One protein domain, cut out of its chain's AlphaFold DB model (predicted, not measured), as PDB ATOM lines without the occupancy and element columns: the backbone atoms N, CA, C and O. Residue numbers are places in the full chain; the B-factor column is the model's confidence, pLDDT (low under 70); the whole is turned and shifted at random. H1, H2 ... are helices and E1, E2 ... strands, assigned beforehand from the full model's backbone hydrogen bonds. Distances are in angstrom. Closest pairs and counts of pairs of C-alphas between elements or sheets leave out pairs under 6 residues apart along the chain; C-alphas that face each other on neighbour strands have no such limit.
ATOM      1  N   MET A 117     -62.059  -3.743 108.197       82.94
ATOM      2  CA  MET A 117     -60.809  -4.433 108.537       82.94
ATOM      3  C   MET A 117     -60.336  -4.094 109.962       82.94
ATOM      4  O   MET A 117     -59.825  -4.969 110.651       82.94
ATOM      5  N   VAL A 118     -60.562  -2.858 110.428       81.56
ATOM      6  CA  VAL A 118     -60.237  -2.436 111.799       81.56
ATOM      7  C   VAL A 118     -61.131  -3.161 112.807       81.56
ATOM      8  O   VAL A 118     -60.620  -3.699 113.785       81.56
ATOM      9  N   GLY A 119     -62.432  -3.292 112.538       82.62
ATOM     10  CA  GLY A 119     -63.350  -4.080 113.370       82.62
ATOM     11  C   GLY A 119     -62.995  -5.571 113.444       82.62
ATOM     12  O   GLY A 119     -63.277  -6.226 114.442       82.62
ATOM     13  N   PHE A 120     -62.314  -6.124 112.434       88.62
ATOM     14  CA  PHE A 120     -61.782  -7.489 112.510       88.62
ATOM     15  C   PHE A 120     -60.570  -7.627 113.439       88.62
ATOM     16  O   PHE A 120     -60.337  -8.727 113.943       88.62
ATOM     17  N   THR A 121     -59.807  -6.554 113.668       85.44
ATOM     18  CA  THR A 121     -58.670  -6.566 114.611       85.44
ATOM     19  C   THR A 121     -59.109  -6.504 116.067       85.44
ATOM     20  O   THR A 121     -58.374  -6.974 116.927       85.44
ATOM     21  N   ASP A 122     -60.298  -5.959 116.338       84.38
ATOM     22  CA  ASP A 122     -60.935  -5.903 117.655       84.38
ATOM     23  C   ASP A 122     -62.460  -5.862 117.489       84.38
ATOM     24  O   ASP A 122     -63.052  -4.821 117.192       84.38
ATOM     25  N   SER A 123     -63.090  -7.019 117.701       81.56
ATOM     26  CA  SER A 123     -64.538  -7.202 117.581       81.56
ATOM     27  C   SER A 123     -65.318  -6.815 118.840       81.56
ATOM     28  O   SER A 123     -66.540  -6.959 118.859       81.56
ATOM     29  N   GLN A 124     -64.652  -6.363 119.907       81.94
ATOM     30  CA  GLN A 124     -65.328  -6.027 121.157       81.94
ATOM     31  C   GLN A 124     -66.137  -4.746 120.989       81.94
ATOM     32  O   GLN A 124     -65.658  -3.764 120.427       81.94
ATOM     33  N   VAL A 125     -67.360  -4.715 121.510       75.56
ATOM     34  CA  VAL A 125     -68.238  -3.537 121.383       75.56
ATOM     35  C   VAL A 125     -68.529  -2.839 122.705       75.56
ATOM     36  O   VAL A 125     -69.014  -1.713 122.711       75.56
ATOM     37  N   GLU A 126     -68.191  -3.467 123.826       74.69
ATOM     38  CA  GLU A 126     -68.454  -2.954 125.172       74.69
ATOM     39  C   GLU A 126     -67.161  -2.548 125.858       74.69
ATOM     40  O   GLU A 126     -66.122  -3.155 125.605       74.69
ATOM     41  N   LEU A 127     -67.225  -1.539 126.727       71.00
ATOM     42  CA  LEU A 127     -66.155  -1.252 127.676       71.00
ATOM     43  C   LEU A 127     -66.285  -2.219 128.859       71.00
ATOM     44  O   LEU A 127     -67.396  -2.544 129.265       71.00
ATOM     45  N   ASP A 128     -65.163  -2.676 129.411       71.06
ATOM     46  CA  ASP A 128     -65.185  -3.552 130.583       71.06
ATOM     47  C   ASP A 128     -65.862  -2.850 131.775       71.06
ATOM     48  O   ASP A 128     -65.465  -1.755 132.180       71.06
ATOM     49  N   ASN A 129     -66.874  -3.501 132.351       72.06
ATOM     50  CA  ASN A 129     -67.660  -2.986 133.473       72.06
ATOM     51  C   ASN A 129     -66.828  -2.741 134.744       72.06
ATOM     52  O   ASN A 129     -67.254  -1.987 135.631       72.06
ATOM     53  N   ASN A 130     -65.652  -3.362 134.850       70.44
ATOM     54  CA  ASN A 130     -64.716  -3.148 135.949       70.44
ATOM     55  C   ASN A 130     -63.992  -1.798 135.844       70.44
ATOM     56  O   ASN A 130     -63.591  -1.244 136.866       70.44
ATOM     57  N   ILE A 131     -63.885  -1.228 134.640       67.62
ATOM     58  CA  ILE A 131     -63.156   0.018 134.389       67.62
ATOM     59  C   ILE A 131     -64.099   1.195 134.615       67.62
ATOM     60  O   ILE A 131     -64.985   1.499 133.811       67.62
ATOM     61  N   LYS A 132     -63.930   1.862 135.756       73.12
ATOM     62  CA  LYS A 132     -64.782   2.987 136.156       73.12
ATOM     63  C   LYS A 132     -64.313   4.294 135.510       73.12
ATOM     64  O   LYS A 132     -63.123   4.448 135.263       73.12
ATOM     65  N   PRO A 133     -65.202   5.285 135.320       64.69
ATOM     66  CA  PRO A 133     -64.843   6.602 134.790       64.69
ATOM     67  C   PRO A 133     -63.661   7.334 135.443       64.69
ATOM     68  O   PRO A 133     -63.032   8.168 134.795       64.69
ATOM     69  N   GLY A 134     -63.390   7.056 136.721       60.31
ATOM     70  CA  GLY A 134     -62.265   7.632 137.462       60.31
ATOM     71  C   GLY A 134     -60.923   6.933 137.232       60.31
ATOM     72  O   GLY A 134     -59.904   7.447 137.679       60.31
ATOM     73  N   ASP A 135     -60.904   5.786 136.551       63.28
ATOM     74  CA  ASP A 135     -59.678   5.053 136.232       63.28
ATOM     75  C   ASP A 135     -58.868   5.807 135.163       63.28
ATOM     76  O   ASP A 135     -59.420   6.311 134.178       63.28
ATOM     77  N   ALA A 136     -57.545   5.851 135.326       63.78
ATOM     78  CA  ALA A 136     -56.624   6.415 134.344       63.78
ATOM     79  C   ALA A 136     -56.807   5.776 132.952       63.78
ATOM     80  O   ALA A 136     -56.777   6.474 131.935       63.78
ATOM     81  N   LYS A 137     -57.101   4.469 132.906       66.94
ATOM     82  CA  LYS A 137     -57.282   3.699 131.663       66.94
ATOM     83  C   LYS A 137     -58.606   3.973 130.951       66.94
ATOM     84  O   LYS A 137     -58.713   3.743 129.745       66.94
ATOM     85  N   TYR A 138     -59.618   4.479 131.660       68.25
ATOM     86  CA  TYR A 138     -60.977   4.635 131.132       68.25
ATOM     87  C   TYR A 138     -61.009   5.485 129.858       68.25
ATOM     88  O   TYR A 138     -61.587   5.098 128.843       68.25
ATOM     89  N   LYS A 139     -60.343   6.644 129.898       64.44
ATOM     90  CA  LYS A 139     -60.327   7.606 128.788       64.44
ATOM     91  C   LYS A 139     -59.630   7.027 127.564       64.44
ATOM     92  O   LYS A 139     -60.114   7.194 126.450       64.44
ATOM     93  N   ALA A 140     -58.514   6.339 127.788       67.12
ATOM     94  CA  ALA A 140     -57.715   5.745 126.732       67.12
ATOM     95  C   ALA A 140     -58.480   4.633 126.004       67.12
ATOM     96  O   ALA A 140     -58.578   4.651 124.778       67.12
ATOM     97  N   LEU A 141     -59.105   3.723 126.755       67.94
ATOM     98  CA  LEU A 141     -59.912   2.642 126.188       67.94
ATOM     99  C   LEU A 141     -61.163   3.162 125.483       67.94
ATOM    100  O   LEU A 141     -61.503   2.673 124.408       67.94
ATOM    101  N   LEU A 142     -61.811   4.194 126.026       71.62
ATOM    102  CA  LEU A 142     -62.930   4.844 125.350       71.62
ATOM    103  C   LEU A 142     -62.487   5.481 124.023       71.62
ATOM    104  O   LEU A 142     -63.158   5.309 123.008       71.62
ATOM    105  N   CYS A 143     -61.340   6.170 123.997       70.81
ATOM    106  CA  CYS A 143     -60.774   6.730 122.770       70.81
ATOM    107  C   CYS A 143     -60.421   5.645 121.743       70.81
ATOM    108  O   CYS A 143     -60.743   5.810 120.566       70.81
ATOM    109  N   LEU A 144     -59.826   4.531 122.180       69.44
ATOM    110  CA  LEU A 144     -59.528   3.374 121.334       69.44
ATOM    111  C   LEU A 144     -60.811   2.785 120.723       69.44
ATOM    112  O   LEU A 144     -60.867   2.532 119.519       69.44
ATOM    113  N   MET A 145     -61.873   2.659 121.526       72.94
ATOM    114  CA  MET A 145     -63.184   2.215 121.050       72.94
ATOM    115  C   MET A 145     -63.804   3.193 120.043       72.94
ATOM    116  O   MET A 145     -64.279   2.785 118.987       72.94
ATOM    117  N   CYS A 146     -63.763   4.498 120.311       70.94
ATOM    118  CA  CYS A 146     -64.253   5.499 119.362       70.94
ATOM    119  C   CYS A 146     -63.458   5.487 118.046       70.94
ATOM    120  O   CYS A 146     -64.051   5.618 116.974       70.94
ATOM    121  N   ALA A 147     -62.136   5.309 118.113       73.62
ATOM    122  CA  ALA A 147     -61.272   5.256 116.940       73.62
ATOM    123  C   ALA A 147     -61.634   4.075 116.032       73.62
ATOM    124  O   ALA A 147     -61.812   4.281 114.830       73.62
ATOM    125  N   LYS A 148     -61.824   2.868 116.583       77.31
ATOM    126  CA  LYS A 148     -62.228   1.705 115.771       77.31
ATOM    127  C   LYS A 148     -63.610   1.887 115.147       77.31
ATOM    128  O   LYS A 148     -63.768   1.663 113.952       77.31
ATOM    129  N   PHE A 149     -64.586   2.387 115.905       74.44
ATOM    130  CA  PHE A 149     -65.955   2.543 115.407       74.44
ATOM    131  C   PHE A 149     -66.094   3.599 114.313       74.44
ATOM    132  O   PHE A 149     -67.027   3.526 113.521       74.44
ATOM    133  N   SER A 150     -65.156   4.545 114.218       75.81
ATOM    134  CA  SER A 150     -65.143   5.532 113.131       75.81
ATOM    135  C   SER A 150     -64.965   4.919 111.734       75.81
ATOM    136  O   SER A 150     -65.275   5.575 110.740       75.81
ATOM    137  N   TYR A 151     -64.501   3.666 111.651       78.12
ATOM    138  CA  TYR A 151     -64.358   2.920 110.398       78.12
ATOM    139  C   TYR A 151     -65.593   2.095 110.025       78.12
ATOM    140  O   TYR A 151     -65.644   1.546 108.921       78.12
ATOM    141  N   GLU A 152     -66.574   1.993 110.922       82.19
ATOM    142  CA  GLU A 152     -67.749   1.157 110.725       82.19
ATOM    143  C   GLU A 152     -68.868   1.891 109.985       82.19
ATOM    144  O   GLU A 152     -68.953   3.120 109.966       82.19
ATOM    145  N   ASN A 153     -69.734   1.122 109.325       79.88
ATOM    146  CA  ASN A 153     -70.841   1.684 108.558       79.88
ATOM    147  C   ASN A 153     -71.977   2.182 109.474       79.88
ATOM    148  O   ASN A 153     -72.103   1.766 110.625       79.88
ATOM    149  N   GLU A 154     -72.841   3.051 108.944       74.12
ATOM    150  CA  GLU A 154     -73.935   3.665 109.709       74.12
ATOM    151  C   GLU A 154     -74.863   2.634 110.370       74.12
ATOM    152  O   GLU A 154     -75.221   2.790 111.538       74.12
ATOM    153  N   ALA A 155     -75.220   1.559 109.659       73.19
ATOM    154  CA  ALA A 155     -76.093   0.524 110.202       73.19
ATOM    155  C   ALA A 155     -75.421  -0.223 111.362       73.19
ATOM    156  O   ALA A 155     -76.070  -0.483 112.374       73.19
ATOM    157  N   TYR A 156     -74.118  -0.510 111.255       82.25
ATOM    158  CA  TYR A 156     -73.350  -1.112 112.347       82.25
ATOM    159  C   TYR A 156     -73.353  -0.211 113.584       82.25
ATOM    160  O   TYR A 156     -73.668  -0.675 114.678       82.25
ATOM    161  N   ILE A 157     -73.047   1.079 113.415       73.31
ATOM    162  CA  ILE A 157     -73.008   2.046 114.520       73.31
ATOM    163  C   ILE A 157     -74.386   2.157 115.179       73.31
ATOM    164  O   ILE A 157     -74.505   2.114 116.404       73.31
ATOM    165  N   LYS A 158     -75.452   2.264 114.385       70.12
ATOM    166  CA  LYS A 158     -76.809   2.405 114.913       70.12
ATOM    167  C   LYS A 158     -77.235   1.193 115.741       70.12
ATOM    168  O   LYS A 158     -77.703   1.371 116.863       70.12
ATOM    169  N   THR A 159     -77.030  -0.012 115.223       76.25
ATOM    170  CA  THR A 159     -77.476  -1.243 115.884       76.25
ATOM    171  C   THR A 159     -76.546  -1.665 117.025       76.25
ATOM    172  O   THR A 159     -76.998  -1.883 118.146       76.25
ATOM    173  N   ASN A 160     -75.237  -1.754 116.783       72.50
ATOM    174  CA  ASN A 160     -74.301  -2.358 117.740       72.50
ATOM    175  C   ASN A 160     -73.736  -1.371 118.766       72.50
ATOM    176  O   ASN A 160     -73.175  -1.802 119.767       72.50
ATOM    177  N   ILE A 161     -73.859  -0.062 118.527       69.56
ATOM    178  CA  ILE A 161     -73.378   0.963 119.459       69.56
ATOM    179  C   ILE A 161     -74.570   1.695 120.050       69.56
ATOM    180  O   ILE A 161     -74.785   1.623 121.250       69.56
ATOM    181  N   PHE A 162     -75.378   2.379 119.237       66.81
ATOM    182  CA  PHE A 162     -76.450   3.199 119.800       66.81
ATOM    183  C   PHE A 162     -77.562   2.372 120.432       66.81
ATOM    184  O   PHE A 162     -77.904   2.641 121.576       66.81
ATOM    185  N   GLU A 163     -78.128   1.386 119.740       67.69
ATOM    186  CA  GLU A 163     -79.205   0.559 120.301       67.69
ATOM    187  C   GLU A 163     -78.684  -0.340 121.425       67.69
ATOM    188  O   GLU A 163     -79.264  -0.360 122.512       67.69
ATOM    189  N   HIS A 164     -77.548  -1.005 121.205       66.56
ATOM    190  CA  HIS A 164     -76.913  -1.858 122.211       66.56
ATOM    191  C   HIS A 164     -76.539  -1.089 123.484       66.56
ATOM    192  O   HIS A 164     -76.950  -1.474 124.577       66.56
ATOM    193  N   TRP A 165     -75.833   0.043 123.373       64.88
ATOM    194  CA  TRP A 165     -75.475   0.848 124.546       64.88
ATOM    195  C   TRP A 165     -76.686   1.568 125.130       64.88
ATOM    196  O   TRP A 165     -76.763   1.730 126.337       64.88
ATOM    197  N   LYS A 166     -77.688   1.968 124.343       61.09
ATOM    198  CA  LYS A 166     -78.932   2.516 124.911       61.09
ATOM    199  C   LYS A 166     -79.634   1.497 125.813       61.09
ATOM    200  O   LYS A 166     -80.150   1.889 126.857       61.09
ATOM    201  N   ASN A 167     -79.628   0.220 125.431       61.75
ATOM    202  CA  ASN A 167     -80.294  -0.853 126.171       61.75
ATOM    203  C   ASN A 167     -79.463  -1.365 127.360       61.75
ATOM    204  O   ASN A 167     -80.031  -1.649 128.411       61.75
ATOM    205  N   ASN A 168     -78.135  -1.420 127.223       60.41
ATOM    206  CA  ASN A 168     -77.222  -1.935 128.256       60.41
ATOM    207  C   ASN A 168     -76.563  -0.832 129.103       60.41
ATOM    208  O   ASN A 168     -75.783  -1.115 130.009       60.41
ATOM    209  N   GLY A 169     -76.917   0.427 128.837       46.25
ATOM    210  CA  GLY A 169     -76.365   1.616 129.473       46.25
ATOM    211  C   GLY A 169     -75.187   2.198 128.691       46.25
ATOM    212  O   GLY A 169     -74.088   1.655 128.680       46.25
ATOM    213  N   PHE A 170     -75.384   3.384 128.110       41.75
ATOM    214  CA  PHE A 170     -74.282   4.322 127.916       41.75
ATOM    215  C   PHE A 170     -73.718   4.594 129.320       41.75
ATOM    216  O   PHE A 170     -74.505   4.534 130.275       41.75
ATOM    217  N   PRO A 171     -72.427   4.926 129.506       45.25
ATOM    218  CA  PRO A 171     -72.005   5.571 130.741       45.25
ATOM    219  C   PRO A 171     -72.962   6.743 130.974       45.25
ATOM    220  O   PRO A 171     -72.914   7.734 130.240       45.25
ATOM    221  N   LYS A 172     -73.924   6.564 131.893       39.03
ATOM    222  CA  LYS A 172     -74.890   7.602 132.250       39.03
ATOM    223  C   LYS A 172     -74.028   8.780 132.633       39.03
ATOM    224  O   LYS A 172     -73.106   8.556 133.415       39.03
ATOM    225  N   HIS A 209     -56.860  12.133 105.761       34.53
ATOM    226  CA  HIS A 209     -56.684  11.377 104.528       34.53
ATOM    227  C   HIS A 209     -56.622   9.879 104.853       34.53
ATOM    228  O   HIS A 209     -55.674   9.412 105.485       34.53
ATOM    229  N   SER A 210     -57.628   9.122 104.400       46.56
ATOM    230  CA  SER A 210     -57.701   7.669 104.582       46.56
ATOM    231  C   SER A 210     -57.679   7.280 106.074       46.56
ATOM    232  O   SER A 210     -58.402   7.860 106.880       46.56
ATOM    233  N   SER A 211     -56.843   6.328 106.469       45.09
ATOM    234  CA  SER A 211     -56.620   5.918 107.853       45.09
ATOM    235  C   SER A 211     -56.020   7.008 108.762       45.09
ATOM    236  O   SER A 211     -56.028   6.848 109.974       45.09
ATOM    237  N   GLY A 212     -55.537   8.138 108.230       44.69
ATOM    238  CA  GLY A 212     -54.758   9.132 108.983       44.69
ATOM    239  C   GLY A 212     -55.501   9.857 110.114       44.69
ATOM    240  O   GLY A 212     -54.893  10.166 111.131       44.69
ATOM    241  N   GLY A 213     -56.810  10.103 109.987       49.69
ATOM    242  CA  GLY A 213     -57.583  10.808 111.024       49.69
ATOM    243  C   GLY A 213     -57.858   9.945 112.257       49.69
ATOM    244  O   GLY A 213     -57.699  10.385 113.393       49.69
ATOM    245  N   ALA A 214     -58.211   8.682 112.037       55.88
ATOM    246  CA  ALA A 214     -58.405   7.733 113.121       55.88
ATOM    247  C   ALA A 214     -57.085   7.107 113.587       55.88
ATOM    248  O   ALA A 214     -56.997   6.776 114.759       55.88
ATOM    249  N   ILE A 215     -56.037   7.046 112.752       51.75
ATOM    250  CA  ILE A 215     -54.656   6.829 113.212       51.75
ATOM    251  C   ILE A 215     -54.210   7.986 114.101       51.75
ATOM    252  O   ILE A 215     -53.551   7.714 115.079       51.75
ATOM    253  N   ALA A 216     -54.580   9.246 113.851       52.94
ATOM    254  CA  ALA A 216     -54.219  10.346 114.751       52.94
ATOM    255  C   ALA A 216     -54.910  10.231 116.123       52.94
ATOM    256  O   ALA A 216     -54.286  10.475 117.153       52.94
ATOM    257  N   ILE A 217     -56.181   9.812 116.155       59.75
ATOM    258  CA  ILE A 217     -56.904   9.533 117.410       59.75
ATOM    259  C   ILE A 217     -56.354   8.271 118.086       59.75
ATOM    260  O   ILE A 217     -56.161   8.271 119.297       59.75
ATOM    261  N   LEU A 218     -56.073   7.218 117.316       57.34
ATOM    262  CA  LEU A 218     -55.431   5.995 117.791       57.34
ATOM    263  C   LEU A 218     -54.037   6.299 118.324       57.34
ATOM    264  O   LEU A 218     -53.692   5.800 119.372       57.34
ATOM    265  N   PHE A 219     -53.272   7.158 117.662       49.41
ATOM    266  CA  PHE A 219     -51.946   7.598 118.069       49.41
ATOM    267  C   PHE A 219     -52.027   8.422 119.346       49.41
ATOM    268  O   PHE A 219     -51.250   8.184 120.248       49.41
ATOM    269  N   ALA A 220     -53.010   9.314 119.497       50.97
ATOM    270  CA  ALA A 220     -53.247  10.000 120.768       50.97
ATOM    271  C   ALA A 220     -53.667   9.028 121.889       50.97
ATOM    272  O   ALA A 220     -53.219   9.166 123.021       50.97
ATOM    273  N   ALA A 221     -54.497   8.025 121.585       56.34
ATOM    274  CA  ALA A 221     -54.885   6.989 122.541       56.34
ATOM    275  C   ALA A 221     -53.697   6.086 122.912       56.34
ATOM    276  O   ALA A 221     -53.505   5.796 124.084       56.34
ATOM    277  N   VAL A 222     -52.879   5.705 121.932       52.91
ATOM    278  CA  VAL A 222     -51.642   4.934 122.082       52.91
ATOM    279  C   VAL A 222     -50.583   5.756 122.802       52.91
ATOM    280  O   VAL A 222     -49.870   5.182 123.595       52.91
ATOM    281  N   LEU A 223     -50.516   7.078 122.621       51.91
ATOM    282  CA  LEU A 223     -49.652   7.975 123.393       51.91
ATOM    283  C   LEU A 223     -50.069   8.038 124.865       51.91
ATOM    284  O   LEU A 223     -49.220   8.045 125.745       51.91
ATOM    285  N   VAL A 224     -51.373   8.049 125.153       56.16
ATOM    286  CA  VAL A 224     -51.867   7.926 126.536       56.16
ATOM    287  C   VAL A 224     -51.613   6.516 127.083       56.16
ATOM    288  O   VAL A 224     -51.350   6.356 128.268       56.16
ATOM    289  N   LEU A 225     -51.653   5.496 126.225       57.31
ATOM    290  CA  LEU A 225     -51.260   4.125 126.552       57.31
ATOM    291  C   LEU A 225     -49.761   3.874 126.363       57.31
ATOM    292  O   LEU A 225     -49.363   2.725 126.454       57.31
ATOM    293  N   HIS A 226     -48.927   4.881 126.099       56.88
ATOM    294  CA  HIS A 226     -47.524   4.667 125.715       56.88
ATOM    295  C   HIS A 226     -46.685   4.194 126.900       56.88
ATOM    296  O   HIS A 226     -45.619   3.610 126.739       56.88
ATOM    297  N   GLU A 227     -47.201   4.392 128.108       63.50
ATOM    298  CA  GLU A 227     -46.691   3.716 129.291       63.50
ATOM    299  C   GLU A 227     -46.822   2.191 129.134       63.50
ATOM    300  O   GLU A 227     -45.948   1.462 129.571       63.50
ATOM    301  N   TYR A 228     -47.853   1.678 128.464       72.06
ATOM    302  CA  TYR A 228     -48.140   0.252 128.338       72.06
ATOM    303  C   TYR A 228     -47.413  -0.399 127.160       72.06
ATOM    304  O   TYR A 228     -47.744  -0.174 125.997       72.06
ATOM    305  N   VAL A 229     -46.498  -1.315 127.471       78.12
ATOM    306  CA  VAL A 229     -45.830  -2.170 126.482       78.12
ATOM    307  C   VAL A 229     -46.301  -3.602 126.670       78.12
ATOM    308  O   VAL A 229     -46.096  -4.196 127.731       78.12
ATOM    309  N   TYR A 230     -46.927  -4.176 125.639       85.00
ATOM    310  CA  TYR A 230     -47.403  -5.553 125.696       85.00
ATOM    311  C   TYR A 230     -46.417  -6.540 125.070       85.00
ATOM    312  O   TYR A 230     -46.197  -6.559 123.860       85.00
ATOM    313  N   ASN A 231     -45.870  -7.417 125.907       85.94
ATOM    314  CA  ASN A 231     -45.074  -8.581 125.547       85.94
ATOM    315  C   ASN A 231     -44.019  -8.260 124.469       85.94
ATOM    316  O   ASN A 231     -43.136  -7.436 124.708       85.94
ATOM    317  N   ASN A 232     -44.121  -8.857 123.280       84.25
ATOM    318  CA  ASN A 232     -43.157  -8.695 122.193       84.25
ATOM    319  C   ASN A 232     -43.592  -7.667 121.131       84.25
ATOM    320  O   ASN A 232     -43.084  -7.726 120.013       84.25
ATOM    321  N   ASP A 233     -44.515  -6.742 121.434       79.94
ATOM    322  CA  ASP A 233     -44.932  -5.719 120.465       79.94
ATOM    323  C   ASP A 233     -43.756  -4.856 119.978       79.94
ATOM    324  O   ASP A 233     -43.044  -4.211 120.739       79.94
ATOM    325  N   LEU A 234     -43.559  -4.830 118.671       75.88
ATOM    326  CA  LEU A 234     -42.489  -4.094 118.021       75.88
ATOM    327  C   LEU A 234     -42.644  -2.575 118.078       75.88
ATOM    328  O   LEU A 234     -41.635  -1.885 117.990       75.88
ATOM    329  N   VAL A 235     -43.870  -2.048 118.147       75.00
ATOM    330  CA  VAL A 235     -44.099  -0.619 117.885       75.00
ATOM    331  C   VAL A 235     -43.541   0.316 118.947       75.00
ATOM    332  O   VAL A 235     -42.916   1.294 118.543       75.00
ATOM    333  N   PRO A 236     -43.679   0.045 120.254       70.81
ATOM    334  CA  PRO A 236     -43.050   0.899 121.255       70.81
ATOM    335  C   PRO A 236     -41.512   0.824 121.199       70.81
ATOM    336  O   PRO A 236     -40.847   1.775 121.573       70.81
ATOM    337  N   ARG A 237     -40.945  -0.237 120.604       73.44
ATOM    338  CA  ARG A 237     -39.489  -0.477 120.515       73.44
ATOM    339  C   ARG A 237     -38.790   0.276 119.393       73.44
ATOM    340  O   ARG A 237     -37.568   0.170 119.263       73.44
ATOM    341  N   ILE A 238     -39.542   0.975 118.545       67.06
ATOM    342  CA  ILE A 238     -39.016   1.692 117.384       67.06
ATOM    343  C   ILE A 238     -39.487   3.150 117.381       67.06
ATOM    344  O   ILE A 238     -40.645   3.424 117.690       67.06
ATOM    345  N   PRO A 239     -38.646   4.097 116.932       62.00
ATOM    346  CA  PRO A 239     -37.258   3.932 116.475       62.00
ATOM    347  C   PRO A 239     -36.243   3.772 117.629       62.00
ATOM    348  O   PRO A 239     -36.526   4.125 118.768       62.00
ATOM    349  N   TYR A 240     -35.063   3.216 117.329       61.88
ATOM    350  CA  TYR A 240     -34.050   2.870 118.334       61.88
ATOM    351  C   TYR A 240     -33.355   4.084 118.960       61.88
ATOM    352  O   TYR A 240     -33.123   5.100 118.304       61.88
ATOM    353  N   ASP A 241     -32.922   3.910 120.210       66.31
ATOM    354  CA  ASP A 241     -31.951   4.791 120.867       66.31
ATOM    355  C   ASP A 241     -30.536   4.445 120.368       66.31
ATOM    356  O   ASP A 241     -29.741   3.803 121.057       66.31
ATOM    357  N   ASP A 242     -30.262   4.780 119.105       64.31
ATOM    358  CA  ASP A 242     -28.952   4.637 118.471       64.31
ATOM    359  C   ASP A 242     -28.453   5.973 117.894       64.31
ATOM    360  O   ASP A 242     -29.167   6.976 117.844       64.31
ATOM    361  N   SER A 243     -27.200   5.999 117.439       62.38
ATOM    362  CA  SER A 243     -26.578   7.208 116.884       62.38
ATOM    363  C   SER A 243     -27.227   7.714 115.588       62.38
ATOM    364  O   SER A 243     -26.876   8.798 115.128       62.38
ATOM    365  N   ILE A 244     -28.105   6.924 114.962       56.59
ATOM    366  CA  ILE A 244     -28.746   7.223 113.676       56.59
ATOM    367  C   ILE A 244     -30.116   7.863 113.912       56.59
ATOM    368  O   ILE A 244     -30.458   8.849 113.260       56.59
ATOM    369  N   PHE A 245     -30.895   7.302 114.831       56.47
ATOM    370  CA  PHE A 245     -32.265   7.701 115.106       56.47
ATOM    371  C   PHE A 245     -32.363   8.669 116.294       56.47
ATOM    372  O   PHE A 245     -33.191   9.572 116.238       56.47
ATOM    373  N   LEU A 246     -31.493   8.566 117.309       60.84
ATOM    374  CA  LEU A 246     -31.433   9.466 118.477       60.84
ATOM    375  C   LEU A 246     -32.782   9.641 119.210       60.84
ATOM    376  O   LEU A 246     -33.027  10.676 119.835       60.84
ATOM    377  N   PHE A 247     -33.673   8.650 119.127       57.66
ATOM    378  CA  PHE A 247     -34.952   8.670 119.829       57.66
ATOM    379  C   PHE A 247     -34.828   7.901 121.136       57.66
ATOM    380  O   PHE A 247     -34.530   6.711 121.147       57.66
ATOM    381  N   LYS A 248     -35.107   8.589 122.242       58.69
ATOM    382  CA  LYS A 248     -35.132   7.993 123.571       58.69
ATOM    383  C   LYS A 248     -36.542   8.036 124.134       58.69
ATOM    384  O   LYS A 248     -37.135   9.111 124.245       58.69
ATOM    385  N   HIS A 249     -37.057   6.874 124.518       59.97
ATOM    386  CA  HIS A 249     -38.295   6.791 125.280       59.97
ATOM    387  C   HIS A 249     -38.075   7.439 126.650       59.97
ATOM    388  O   HIS A 249     -37.107   7.130 127.349       59.97
ATOM    389  N   PHE A 250     -38.941   8.386 127.010       55.59
ATOM    390  CA  PHE A 250     -38.896   9.066 128.300       55.59
ATOM    391  C   PHE A 250     -40.129   8.686 129.120       55.59
ATOM    392  O   PHE A 250     -41.227   8.564 128.575       55.59
ATOM    393  N   GLY A 251     -39.938   8.545 130.428       61.22
ATOM    394  CA  GLY A 251     -41.010   8.224 131.364       61.22
ATOM    395  C   GLY A 251     -41.064   6.750 131.751       61.22
ATOM    396  O   GLY A 251     -40.382   5.894 131.192       61.22
ATOM    397  N   THR A 252     -41.869   6.487 132.770       65.31
ATOM    398  CA  THR A 252     -42.085   5.162 133.337       65.31
ATOM    399  C   THR A 252     -42.866   4.283 132.355       65.31
ATOM    400  O   THR A 252     -43.922   4.678 131.869       65.31
ATOM    401  N   SER A 253     -42.368   3.077 132.076       73.00
ATOM    402  CA  SER A 253     -43.039   2.083 131.233       73.00
ATOM    403  C   SER A 253     -43.660   0.977 132.086       73.00
ATOM    404  O   SER A 253     -43.006   0.327 132.894       73.00
ATOM    405  N   ILE A 254     -44.946   0.743 131.889       77.56
ATOM    406  CA  ILE A 254     -45.715  -0.391 132.374       77.56
ATOM    407  C   ILE A 254     -45.615  -1.533 131.351       77.56
ATOM    408  O   ILE A 254     -46.362  -1.614 130.377       77.56
ATOM    409  N   PHE A 255     -44.711  -2.475 131.589       83.56
ATOM    410  CA  PHE A 255     -44.578  -3.667 130.760       83.56
ATOM    411  C   PHE A 255     -45.510  -4.780 131.231       83.56
ATOM    412  O   PHE A 255     -45.448  -5.170 132.393       83.56
ATOM    413  N   LEU A 256     -46.311  -5.353 130.333       85.62
ATOM    414  CA  LEU A 256     -47.101  -6.558 130.594       85.62
ATOM    415  C   LEU A 256     -46.569  -7.741 129.793       85.62
ATOM    416  O   LEU A 256     -46.465  -7.667 128.574       85.62
ATOM    417  N   ASN A 257     -46.300  -8.864 130.454       87.31
ATOM    418  CA  ASN A 257     -45.870 -10.085 129.769       87.31
ATOM    419  C   ASN A 257     -47.051 -10.841 129.112       87.31
ATOM    420  O   ASN A 257     -48.226 -10.506 129.285       87.31
ATOM    421  N   SER A 258     -46.758 -11.938 128.408       85.75
ATOM    422  CA  SER A 258     -47.767 -12.843 127.826       85.75
ATOM    423  C   SER A 258     -48.739 -13.478 128.842       85.75
ATOM    424  O   SER A 258     -49.671 -14.175 128.450       85.75
ATOM    425  N   HIS A 259     -48.507 -13.326 130.146       87.50
ATOM    426  CA  HIS A 259     -49.397 -13.788 131.217       87.50
ATOM    427  C   HIS A 259     -50.264 -12.654 131.785       87.50
ATOM    428  O   HIS A 259     -51.035 -12.893 132.708       87.50
ATOM    429  N   TYR A 260     -50.188 -11.451 131.203       87.38
ATOM    430  CA  TYR A 260     -50.840 -10.234 131.694       87.38
ATOM    431  C   TYR A 260     -50.352  -9.788 133.082       87.38
ATOM    432  O   TYR A 260     -51.059  -9.093 133.814       87.38
ATOM    433  N   GLU A 261     -49.121 -10.150 133.436       88.00
ATOM    434  CA  GLU A 261     -48.456  -9.664 134.641       88.00
ATOM    435  C   GLU A 261     -47.668  -8.403 134.294       88.00
ATOM    436  O   GLU A 261     -46.790  -8.420 133.424       88.00
ATOM    437  N   GLY A 262     -48.012  -7.310 134.966       85.12
ATOM    438  CA  GLY A 262     -47.414  -5.999 134.788       85.12
ATOM    439  C   GLY A 262     -46.171  -5.782 135.646       85.12
ATOM    440  O   GLY A 262     -46.075  -6.273 136.769       85.12
ATOM    441  N   LYS A 263     -45.221  -5.005 135.131       84.44
ATOM    442  CA  LYS A 263     -44.050  -4.497 135.845       84.44
ATOM    443  C   LYS A 263     -43.817  -3.048 135.459       84.44
ATOM    444  O   LYS A 263     -43.858  -2.710 134.281       84.44
ATOM    445  N   VAL A 264     -43.531  -2.220 136.452       80.94
ATOM    446  CA  VAL A 264     -43.120  -0.834 136.255       80.94
ATOM    447  C   VAL A 264     -41.611  -0.809 136.024       80.94
ATOM    448  O   VAL A 264     -40.830  -1.251 136.868       80.94
ATOM    449  N   LEU A 265     -41.202  -0.336 134.855       76.00
ATOM    450  CA  LEU A 265     -39.823  -0.269 134.399       76.00
ATOM    451  C   LEU A 265     -39.460   1.184 134.094       76.00
ATOM    452  O   LEU A 265     -40.271   1.951 133.582       76.00
ATOM    453  N   ALA A 266     -38.220   1.562 134.401       68.00
ATOM    454  CA  ALA A 266     -37.714   2.901 134.097       68.00
ATOM    455  C   ALA A 266     -37.549   3.142 132.584       68.00
ATOM    456  O   ALA A 266     -37.461   4.285 132.151       68.00
ATOM    457  N   GLU A 267     -37.475   2.069 131.798       64.69
ATOM    458  CA  GLU A 267     -37.352   2.089 130.345       64.69
ATOM    459  C   GLU A 267     -37.946   0.794 129.767       64.69
ATOM    460  O   GLU A 267     -38.052  -0.214 130.475       64.69
ATOM    461  N   GLU A 268     -38.335   0.816 128.492       62.94
ATOM    462  CA  GLU A 268     -38.898  -0.347 127.809       62.94
ATOM    463  C   GLU A 268     -37.935  -1.558 127.816       62.94
ATOM    464  O   GLU A 268     -36.736  -1.413 127.542       62.94
ATOM    465  N   PRO A 269     -38.430  -2.778 128.099       61.50
ATOM    466  CA  PRO A 269     -37.599  -3.969 128.091       61.50
ATOM    467  C   PRO A 269     -37.276  -4.452 126.670       61.50
ATOM    468  O   PRO A 269     -38.111  -4.421 125.762       61.50
ATOM    469  N   ASP A 270     -36.079  -5.029 126.542       62.19
ATOM    470  CA  ASP A 270     -35.539  -5.658 125.328       62.19
ATOM    471  C   ASP A 270     -35.193  -4.682 124.184       62.19
ATOM    472  O   ASP A 270     -35.713  -4.773 123.072       62.19
ATOM    473  N   LYS A 271     -34.225  -3.785 124.440       61.12
ATOM    474  CA  LYS A 271     -33.608  -2.917 123.412       61.12
ATOM    475  C   LYS A 271     -33.037  -3.698 122.215       61.12
ATOM    476  O   LYS A 271     -32.924  -3.152 121.124       61.12
ATOM    477  N   ASN A 272     -32.700  -4.980 122.397       58.00
ATOM    478  CA  ASN A 272     -32.071  -5.836 121.386       58.00
ATOM    479  C   ASN A 272     -33.079  -6.800 120.742       58.00
ATOM    480  O   ASN A 272     -32.821  -7.998 120.611       58.00
ATOM    481  N   PHE A 273     -34.221  -6.268 120.297       58.22
ATOM    482  CA  PHE A 273     -35.351  -7.064 119.823       58.22
ATOM    483  C   PHE A 273     -35.000  -8.100 118.728       58.22
ATOM    484  O   PHE A 273     -35.600  -9.175 118.678       58.22
ATOM    485  N   TYR A 274     -34.017  -7.813 117.869       59.12
ATOM    486  CA  TYR A 274     -33.632  -8.661 116.733       59.12
ATOM    487  C   TYR A 274     -32.482  -9.647 117.008       59.12
ATOM    488  O   TYR A 274     -32.010 -10.304 116.079       59.12
ATOM    489  N   LEU A 275     -32.010  -9.788 118.251       60.16
ATOM    490  CA  LEU A 275     -30.972 -10.776 118.553       60.16
ATOM    491  C   LEU A 275     -31.529 -12.206 118.394       60.16
ATOM    492  O   LEU A 275     -32.467 -12.588 119.091       60.16
ATOM    493  N   TRP A 276     -30.903 -13.026 117.543       56.03
ATOM    494  CA  TRP A 276     -31.348 -14.397 117.227       56.03
ATOM    495  C   TRP A 276     -31.565 -15.300 118.452       56.03
ATOM    496  O   TRP A 276     -32.459 -16.145 118.448       56.03
ATOM    497  N   LEU A 277     -30.780 -15.102 119.518       55.22
ATOM    498  CA  LEU A 277     -30.903 -15.848 120.778       55.22
ATOM    499  C   LEU A 277     -32.240 -15.589 121.496       55.22
ATOM    500  O   LEU A 277     -32.773 -16.488 122.142       55.22
ATOM    501  N   TRP A 278     -32.810 -14.390 121.346       65.12
ATOM    502  CA  TRP A 278     -34.103 -14.022 121.927       65.12
ATOM    503  C   TRP A 278     -35.285 -14.354 121.005       65.12
ATOM    504  O   TRP A 278     -36.432 -14.262 121.431       65.12
ATOM    505  N   THR A 279     -35.042 -14.812 119.774       71.38
ATOM    506  CA  THR A 279     -36.102 -15.207 118.833       71.38
ATOM    507  C   THR A 279     -36.870 -16.443 119.309       71.38
ATOM    508  O   THR A 279     -38.084 -16.516 119.126       71.38
ATOM    509  N   PHE A 280     -36.197 -17.400 119.958       79.00
ATOM    510  CA  PHE A 280     -36.839 -18.640 120.409       79.00
ATOM    511  C   PHE A 280     -37.870 -18.415 121.536       79.00
ATOM    512  O   PHE A 280     -39.016 -18.834 121.353       79.00
ATOM    513  N   PRO A 281     -37.559 -17.705 122.647       84.25
ATOM    514  CA  PRO A 281     -38.567 -17.334 123.645       84.25
ATOM    515  C   PRO A 281     -39.765 -16.590 123.044       84.25
ATOM    516  O   PRO A 281     -40.912 -16.909 123.351       84.25
ATOM    517  N   LYS A 282     -39.517 -15.667 122.107       84.75
ATOM    518  CA  LYS A 282     -40.580 -14.902 121.443       84.75
ATOM    519  C   LYS A 282     -41.484 -15.784 120.589       84.75
ATOM    520  O   LYS A 282     -42.696 -15.604 120.587       84.75
ATOM    521  N   MET A 283     -40.914 -16.766 119.895       85.81
ATOM    522  CA  MET A 283     -41.689 -17.759 119.152       85.81
ATOM    523  C   MET A 283     -42.559 -18.603 120.094       85.81
ATOM    524  O   MET A 283     -43.722 -18.859 119.781       85.81
ATOM    525  N   MET A 284     -42.043 -18.989 121.268       87.75
ATOM    526  CA  MET A 284     -42.849 -19.673 122.288       87.75
ATOM    527  C   MET A 284     -44.006 -18.799 122.785       87.75
ATOM    528  O   MET A 284     -45.114 -19.307 122.970       87.75
ATOM    529  N   ASP A 285     -43.780 -17.495 122.965       90.44
ATOM    530  CA  ASP A 285     -44.848 -16.555 123.298       90.44
ATOM    531  C   ASP A 285     -45.890 -16.486 122.179       90.44
ATOM    532  O   ASP A 285     -47.075 -16.597 122.466       90.44
ATOM    533  N   SER A 286     -45.489 -16.415 120.905       91.00
ATOM    534  CA  SER A 286     -46.433 -16.448 119.778       91.00
ATOM    535  C   SER A 286     -47.290 -17.713 119.759       91.00
ATOM    536  O   SER A 286     -48.498 -17.634 119.533       91.00
ATOM    537  N   VAL A 287     -46.698 -18.882 120.034       92.12
ATOM    538  CA  VAL A 287     -47.449 -20.143 120.170       92.12
ATOM    539  C   VAL A 287     -48.443 -20.056 121.326       92.12
ATOM    540  O   VAL A 287     -49.597 -20.469 121.184       92.12
ATOM    541  N   ARG A 288     -48.037 -19.472 122.457       92.69
ATOM    542  CA  ARG A 288     -48.918 -19.259 123.612       92.69
ATOM    543  C   ARG A 288     -50.078 -18.329 123.270       92.69
ATOM    544  O   ARG A 288     -51.212 -18.658 123.602       92.69
ATOM    545  N   GLU A 289     -49.816 -17.222 122.584       93.56
ATOM    546  CA  GLU A 289     -50.827 -16.278 122.098       93.56
ATOM    547  C   GLU A 289     -51.842 -16.962 121.178       93.56
ATOM    548  O   GLU A 289     -53.051 -16.842 121.383       93.56
ATOM    549  N   PHE A 290     -51.359 -17.771 120.230       95.12
ATOM    550  CA  PHE A 290     -52.216 -18.553 119.345       95.12
ATOM    551  C   PHE A 290     -53.128 -19.503 120.129       95.12
ATOM    552  O   PHE A 290     -54.346 -19.450 119.973       95.12
ATOM    553  N   ILE A 291     -52.569 -20.328 121.022       94.38
ATOM    554  CA  ILE A 291     -53.346 -21.269 121.846       94.38
ATOM    555  C   ILE A 291     -54.361 -20.510 122.713       94.38
ATOM    556  O   ILE A 291     -55.524 -20.902 122.839       94.38
ATOM    557  N   ARG A 292     -53.937 -19.390 123.298       92.88
ATOM    558  CA  ARG A 292     -54.754 -18.582 124.198       92.88
ATOM    559  C   ARG A 292     -55.936 -17.919 123.493       92.88
ATOM    560  O   ARG A 292     -56.986 -17.815 124.127       92.88
ATOM    561  N   SER A 293     -55.812 -17.555 122.214       92.81
ATOM    562  CA  SER A 293     -56.924 -16.992 121.425       92.81
ATOM    563  C   SER A 293     -58.151 -17.917 121.376       92.81
ATOM    564  O   SER A 293     -59.287 -17.446 121.340       92.81
ATOM    565  N   PHE A 294     -57.941 -19.236 121.483       93.75
ATOM    566  CA  PHE A 294     -59.016 -20.227 121.579       93.75
ATOM    567  C   PHE A 294     -59.471 -20.498 123.013       93.75
ATOM    568  O   PHE A 294     -60.616 -20.881 123.204       93.75
ATOM    569  N   ILE A 295     -58.618 -20.310 124.025       94.31
ATOM    570  CA  ILE A 295     -58.943 -20.611 125.432       94.31
ATOM    571  C   ILE A 295     -59.682 -19.454 126.117       94.31
ATOM    572  O   ILE A 295     -60.617 -19.693 126.887       94.31
ATOM    573  N   LEU A 296     -59.269 -18.204 125.876       91.62
ATOM    574  CA  LEU A 296     -59.849 -17.020 126.524       91.62
ATOM    575  C   LEU A 296     -61.372 -16.904 126.371       91.62
ATOM    576  O   LEU A 296     -62.013 -16.606 127.381       91.62
ATOM    577  N   PRO A 297     -61.977 -17.205 125.206       92.62
ATOM    578  CA  PRO A 297     -63.424 -17.108 125.038       92.62
ATOM    579  C   PRO A 297     -64.208 -17.998 126.007       92.62
ATOM    580  O   PRO A 297     -65.280 -17.624 126.471       92.62
ATOM    581  N   TYR A 298     -63.651 -19.163 126.352       93.00
ATOM    582  CA  TYR A 298     -64.263 -20.097 127.298       93.00
ATOM    583  C   TYR A 298     -63.974 -19.740 128.757       93.00
ATOM    584  O   TYR A 298     -64.779 -20.047 129.631       93.00
ATOM    585  N   LYS A 299     -62.824 -19.113 129.044       92.25
ATOM    586  CA  LYS A 299     -62.417 -18.769 130.418       92.25
ATOM    587  C   LYS A 299     -62.931 -17.417 130.904       92.25
ATOM    588  O   LYS A 299     -63.114 -17.251 132.106       92.25
ATOM    589  N   LYS A 300     -63.042 -16.435 130.011       87.69
ATOM    590  CA  LYS A 300     -63.296 -15.031 130.366       87.69
ATOM    591  C   LYS A 300     -64.586 -14.479 129.774       87.69
ATOM    592  O   LYS A 300     -65.152 -13.590 130.390       87.69
ATOM    593  N   GLY A 301     -65.062 -15.048 128.669       87.62
ATOM    594  CA  GLY A 301     -66.337 -14.684 128.059       87.62
ATOM    595  C   GLY A 301     -66.263 -14.619 126.531       87.62
ATOM    596  O   GLY A 301     -65.173 -14.489 125.964       87.62
ATOM    597  N   PRO A 302     -67.409 -14.724 125.833       85.75
ATOM    598  CA  PRO A 302     -67.473 -14.732 124.372       85.75
ATOM    599  C   PRO A 302     -66.913 -13.460 123.712       85.75
ATOM    600  O   PRO A 302     -66.516 -13.511 122.550       85.75
ATOM    601  N   GLU A 303     -66.835 -12.342 124.430       83.12
ATOM    602  CA  GLU A 303     -66.237 -11.082 123.983       83.12
ATOM    603  C   GLU A 303     -64.727 -11.185 123.717       83.12
ATOM    604  O   GLU A 303     -64.193 -10.428 122.910       83.12
ATOM    605  N   TYR A 304     -64.037 -12.160 124.319       88.62
ATOM    606  CA  TYR A 304     -62.618 -12.424 124.057       88.62
ATOM    607  C   TYR A 304     -62.384 -13.282 122.807       88.62
ATOM    608  O   TYR A 304     -61.247 -13.649 122.513       88.62
ATOM    609  N   LYS A 305     -63.446 -13.646 122.075       90.94
ATOM    610  CA  LYS A 305     -63.339 -14.431 120.845       90.94
ATOM    611  C   LYS A 305     -62.667 -13.628 119.744       90.94
ATOM    612  O   LYS A 305     -63.230 -12.673 119.221       90.94
ATOM    613  N   GLU A 306     -61.489 -14.091 119.350       91.88
ATOM    614  CA  GLU A 306     -60.762 -13.536 118.218       91.88
ATOM    615  C   GLU A 306     -61.411 -13.908 116.880       91.88
ATOM    616  O   GLU A 306     -62.015 -14.972 116.704       91.88
ATOM    617  N   THR A 307     -61.285 -12.998 115.918       91.81
ATOM    618  CA  THR A 307     -61.746 -13.213 114.546       91.81
ATOM    619  C   THR A 307     -60.759 -14.086 113.768       91.81
ATOM    620  O   THR A 307     -59.601 -14.237 114.149       91.81
ATOM    621  N   TRP A 308     -61.174 -14.601 112.607       90.31
ATOM    622  CA  TRP A 308     -60.266 -15.335 111.716       90.31
ATOM    623  C   TRP A 308     -59.092 -14.493 111.202       90.31
ATOM    624  O   TRP A 308     -58.026 -15.049 110.943       90.31
ATOM    625  N   LEU A 309     -59.262 -13.169 111.074       91.31
ATOM    626  CA  LEU A 309     -58.148 -12.273 110.753       91.31
ATOM    627  C   LEU A 309     -57.105 -12.308 111.872       91.31
ATOM    628  O   LEU A 309     -55.922 -12.469 111.596       91.31
ATOM    629  N   MET A 310     -57.550 -12.212 113.126       92.44
ATOM    630  CA  MET A 310     -56.662 -12.291 114.281       92.44
ATOM    631  C   MET A 310     -56.001 -13.665 114.387       92.44
ATOM    632  O   MET A 310     -54.786 -13.729 114.532       92.44
ATOM    633  N   THR A 311     -56.737 -14.760 114.172       92.62
ATOM    634  CA  THR A 311     -56.151 -16.109 114.094       92.62
ATOM    635  C   THR A 311     -55.030 -16.191 113.051       92.62
ATOM    636  O   THR A 311     -53.977 -16.760 113.330       92.62
ATOM    637  N   LEU A 312     -55.214 -15.593 111.868       91.62
ATOM    638  CA  LEU A 312     -54.167 -15.520 110.847       91.62
ATOM    639  C   LEU A 312     -52.957 -14.703 111.326       91.62
ATOM    640  O   LEU A 312     -51.825 -15.139 111.136       91.62
ATOM    641  N   VAL A 313     -53.176 -13.556 111.979       91.38
ATOM    642  CA  VAL A 313     -52.097 -12.743 112.573       91.38
ATOM    643  C   VAL A 313     -51.309 -13.544 113.616       91.38
ATOM    644  O   VAL A 313     -50.077 -13.506 113.596       91.38
ATOM    645  N   ARG A 314     -51.982 -14.336 114.464       93.62
ATOM    646  CA  ARG A 314     -51.323 -15.235 115.430       93.62
ATOM    647  C   ARG A 314     -50.440 -16.280 114.733       93.62
ATOM    648  O   ARG A 314     -49.326 -16.523 115.187       93.62
ATOM    649  N   ILE A 315     -50.901 -16.856 113.616       92.75
ATOM    650  CA  ILE A 315     -50.131 -17.826 112.812       92.75
ATOM    651  C   ILE A 315     -48.899 -17.163 112.180       92.75
ATOM    652  O   ILE A 315     -47.803 -17.717 112.243       92.75
ATOM    653  N   ILE A 316     -49.048 -15.962 111.609       90.19
ATOM    654  CA  ILE A 316     -47.917 -15.178 111.074       90.19
ATOM    655  C   ILE A 316     -46.894 -14.889 112.184       90.19
ATOM    656  O   ILE A 316     -45.686 -14.937 111.943       90.19
ATOM    657  N   GLY A 317     -47.375 -14.689 113.414       88.00
ATOM    658  CA  GLY A 317     -46.563 -14.533 114.617       88.00
ATOM    659  C   GLY A 317     -45.574 -15.673 114.880       88.00
ATOM    660  O   GLY A 317     -44.597 -15.466 115.592       88.00
ATOM    661  N   PHE A 318     -45.753 -16.866 114.305       89.75
ATOM    662  CA  PHE A 318     -44.761 -17.942 114.433       89.75
ATOM    663  C   PHE A 318     -43.478 -17.646 113.650       89.75
ATOM    664  O   PHE A 318     -42.398 -18.036 114.084       89.75
ATOM    665  N   ALA A 319     -43.585 -16.933 112.526       86.19
ATOM    666  CA  ALA A 319     -42.439 -16.499 111.731       86.19
ATOM    667  C   ALA A 319     -41.923 -15.121 112.169       86.19
ATOM    668  O   ALA A 319     -40.720 -14.872 112.148       86.19
ATOM    669  N   LEU A 320     -42.832 -14.227 112.571       84.62
ATOM    670  CA  LEU A 320     -42.527 -12.854 112.973       84.62
ATOM    671  C   LEU A 320     -43.109 -12.570 114.366       84.62
ATOM    672  O   LEU A 320     -44.171 -11.963 114.465       84.62
ATOM    673  N   PRO A 321     -42.442 -12.971 115.464       81.56
ATOM    674  CA  PRO A 321     -43.046 -12.954 116.796       81.56
ATOM    675  C   PRO A 321     -43.681 -11.640 117.248       81.56
ATOM    676  O   PRO A 321     -44.740 -11.652 117.873       81.56
ATOM    677  N   GLY A 322     -43.101 -10.501 116.865       76.38
ATOM    678  CA  GLY A 322     -43.659  -9.202 117.234       76.38
ATOM    679  C   GLY A 322     -45.011  -8.881 116.597       76.38
ATOM    680  O   GLY A 322     -45.783  -8.125 117.179       76.38
ATOM    681  N   THR A 323     -45.368  -9.494 115.460       81.06
ATOM    682  CA  THR A 323     -46.689  -9.267 114.845       81.06
ATOM    683  C   THR A 323     -47.810  -9.888 115.660       81.06
ATOM    684  O   THR A 323     -48.952  -9.452 115.538       81.06
ATOM    685  N   SER A 324     -47.500 -10.898 116.483       86.31
ATOM    686  CA  SER A 324     -48.501 -11.557 117.314       86.31
ATOM    687  C   SER A 324     -49.069 -10.603 118.357       86.31
ATOM    688  O   SER A 324     -50.221 -10.761 118.696       86.31
ATOM    689  N   ASN A 325     -48.318  -9.614 118.851       85.56
ATOM    690  CA  ASN A 325     -48.737  -8.764 119.976       85.56
ATOM    691  C   ASN A 325     -49.103  -7.324 119.587       85.56
ATOM    692  O   ASN A 325     -49.249  -6.482 120.465       85.56
ATOM    693  N   HIS A 326     -49.215  -7.046 118.288       81.69
ATOM    694  CA  HIS A 326     -49.257  -5.685 117.757       81.69
ATOM    695  C   HIS A 326     -50.679  -5.149 117.478       81.69
ATOM    696  O   HIS A 326     -50.859  -4.016 117.030       81.69
ATOM    697  N   MET A 327     -51.727  -5.947 117.683       83.56
ATOM    698  CA  MET A 327     -53.077  -5.557 117.272       83.56
ATOM    699  C   MET A 327     -53.856  -4.909 118.416       83.56
ATOM    700  O   MET A 327     -53.595  -5.125 119.595       83.56
ATOM    701  N   SER A 328     -54.881  -4.134 118.067       77.38
ATOM    702  CA  SER A 328     -55.767  -3.443 119.018       77.38
ATOM    703  C   SER A 328     -56.328  -4.368 120.108       77.38
ATOM    704  O   SER A 328     -56.345  -3.983 121.277       77.38
ATOM    705  N   THR A 329     -56.709  -5.603 119.763       84.88
ATOM    706  CA  THR A 329     -57.156  -6.622 120.732       84.88
ATOM    707  C   THR A 329     -56.120  -6.898 121.824       84.88
ATOM    708  O   THR A 329     -56.500  -7.106 122.973       84.88
ATOM    709  N   ASP A 330     -54.824  -6.873 121.515       86.38
ATOM    710  CA  ASP A 330     -53.760  -7.137 122.490       86.38
ATOM    711  C   ASP A 330     -53.684  -6.032 123.546       86.38
ATOM    712  O   ASP A 330     -53.603  -6.302 124.748       86.38
ATOM    713  N   TYR A 331     -53.813  -4.780 123.113       78.88
ATOM    714  CA  TYR A 331     -53.878  -3.617 123.997       78.88
ATOM    715  C   TYR A 331     -55.161  -3.598 124.826       78.88
ATOM    716  O   TYR A 331     -55.119  -3.328 126.026       78.88
ATOM    717  N   VAL A 332     -56.307  -3.924 124.224       79.94
ATOM    718  CA  VAL A 332     -57.578  -4.008 124.956       79.94
ATOM    719  C   VAL A 332     -57.518  -5.114 126.007       79.94
ATOM    720  O   VAL A 332     -57.838  -4.870 127.172       79.94
ATOM    721  N   ASN A 333     -57.064  -6.310 125.635       87.19
ATOM    722  CA  ASN A 333     -56.994  -7.444 126.548       87.19
ATOM    723  C   ASN A 333     -55.950  -7.235 127.646       87.19
ATOM    724  O   ASN A 333     -56.233  -7.534 128.802       87.19
ATOM    725  N   SER A 334     -54.776  -6.680 127.325       84.56
ATOM    726  CA  SER A 334     -53.755  -6.364 128.333       84.56
ATOM    727  C   SER A 334     -54.219  -5.302 129.318       84.56
ATOM    728  O   SER A 334     -53.902  -5.393 130.498       84.56
ATOM    729  N   ASN A 335     -55.043  -4.348 128.892       78.25
ATOM    730  CA  ASN A 335     -55.617  -3.375 129.812       78.25
ATOM    731  C   ASN A 335     -56.700  -3.969 130.725       78.25
ATOM    732  O   ASN A 335     -56.749  -3.586 131.893       78.25
ATOM    733  N   ARG A 336     -57.531  -4.893 130.217       82.44
ATOM    734  CA  ARG A 336     -58.609  -5.557 130.982       82.44
ATOM    735  C   ARG A 336     -58.110  -6.634 131.936       82.44
ATOM    736  O   ARG A 336     -58.573  -6.738 133.064       82.44
ATOM    737  N   LEU A 337     -57.194  -7.471 131.454       85.75
ATOM    738  CA  LEU A 337     -56.690  -8.643 132.170       85.75
ATOM    739  C   LEU A 337     -55.385  -8.353 132.914       85.75
ATOM    740  O   LEU A 337     -54.977  -9.147 133.759       85.75
ATOM    741  N   GLY A 338     -54.738  -7.233 132.589       83.44
ATOM    742  CA  GLY A 338     -53.481  -6.801 133.172       83.44
ATOM    743  C   GLY A 338     -53.582  -6.536 134.660       83.44
ATOM    744  O   GLY A 338     -54.402  -5.733 135.106       83.44
TER     745      GLY A 338
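Overview. This is residues 117 to 172 and 209 to 338 of the 348 residues of the protein "Remorin family protein isoform 1" of Hibiscus syriacus (UniProt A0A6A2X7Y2). Helix H8 lies near the middle, loosely framed by two antiparallel helix pairs on opposite sides, H2 with H4 and the hairpin H5 with H6, while a small sheet, E1 E2 E3, covers another side of H8. H3 lies at one end of the length, and the loop between E1 and E2 reaches the other. The printed part has 186 residues with eight named helices and three named strands, in the order H1 H2 H3 H4 E1 E2 E3 H5 H6 H7 H8. The sheet is mixed, in the order E1 E2 E3, and the class is mostly helix. The whole is compact, with a radius of gyration of the C-alphas of 17.0 A, yet elongated, spanning 52 by 33 by 33 A.

Along the chain. H1, residues 117 to 121, begins at C-alpha (-60.809, -4.433, 108.537). H2 is residues 136 to 149, 21.5 A long, H3 residues 154 to 168, 19.7 A, and H4 residues 212 to 224, 17.8 A. The strands are E1, residues 228 to 230, E2, residues 253 to 256, and E3, residues 262 to 265. H5, residues 276 to 299, is 34.0 A long and has a kink of 43 degrees near residue 293. H6 is residues 308 to 316, H7 residues 321 to 325, and H8 residues 328 to 337, ending at C-alpha (-56.690, -8.643, 132.170).

Arrangement. H1 touches H6, C-alphas Thr 121 and Met 310 being closest at 6.1 A. H2 touches H4 at a shallow tilt of 16 degrees, opposite ways, with C-alphas Ala 140 and Ala 221 closest at 5.2 A. H3 is close to H2 but not clearly touching, their closest C-alphas, Phe 149 and Ile 157, being 7.1 A apart. E1 and E2 are parallel, with N 229 and O 254 at 2.9 A; the hairpin E2 and E3 is antiparallel, with N 255 and O 263 at 2.8 A. With residues 286 to 293 alone, H5 touches H6, the closest C-alphas being Phe 290 and Arg 314 at 5.2 A. H7 touches H6, C-alphas Arg 314 and Ser 324 being closest at 5.0 A. H8 is on the sheet at a height of 9.3 A, making two layers, helix on one face of a sheet. Every O i to N i+4 pair is within hydrogen-bond range in H1, H4, H6 and H8, against 9 of 10 in H2, 9 of 11 in H3, 15 of 20 in H5 and 0 of 1 in H7, where 2 of 2 O i to N i+3 pairs are.

Size, cuts and confidence. The C-alphas farthest apart, those of Asn 167 and Ser 243, are 55.1 A apart. Residues 173 to 208 are cut out, with 33.4 A between C-alphas 172 and 209. The links H1 to H2 and E1 to E2 are long. The mean pLDDT of the printed part is 74.0, and 70 residues are under 70, among them residues 209 to 227 and 238 to 252.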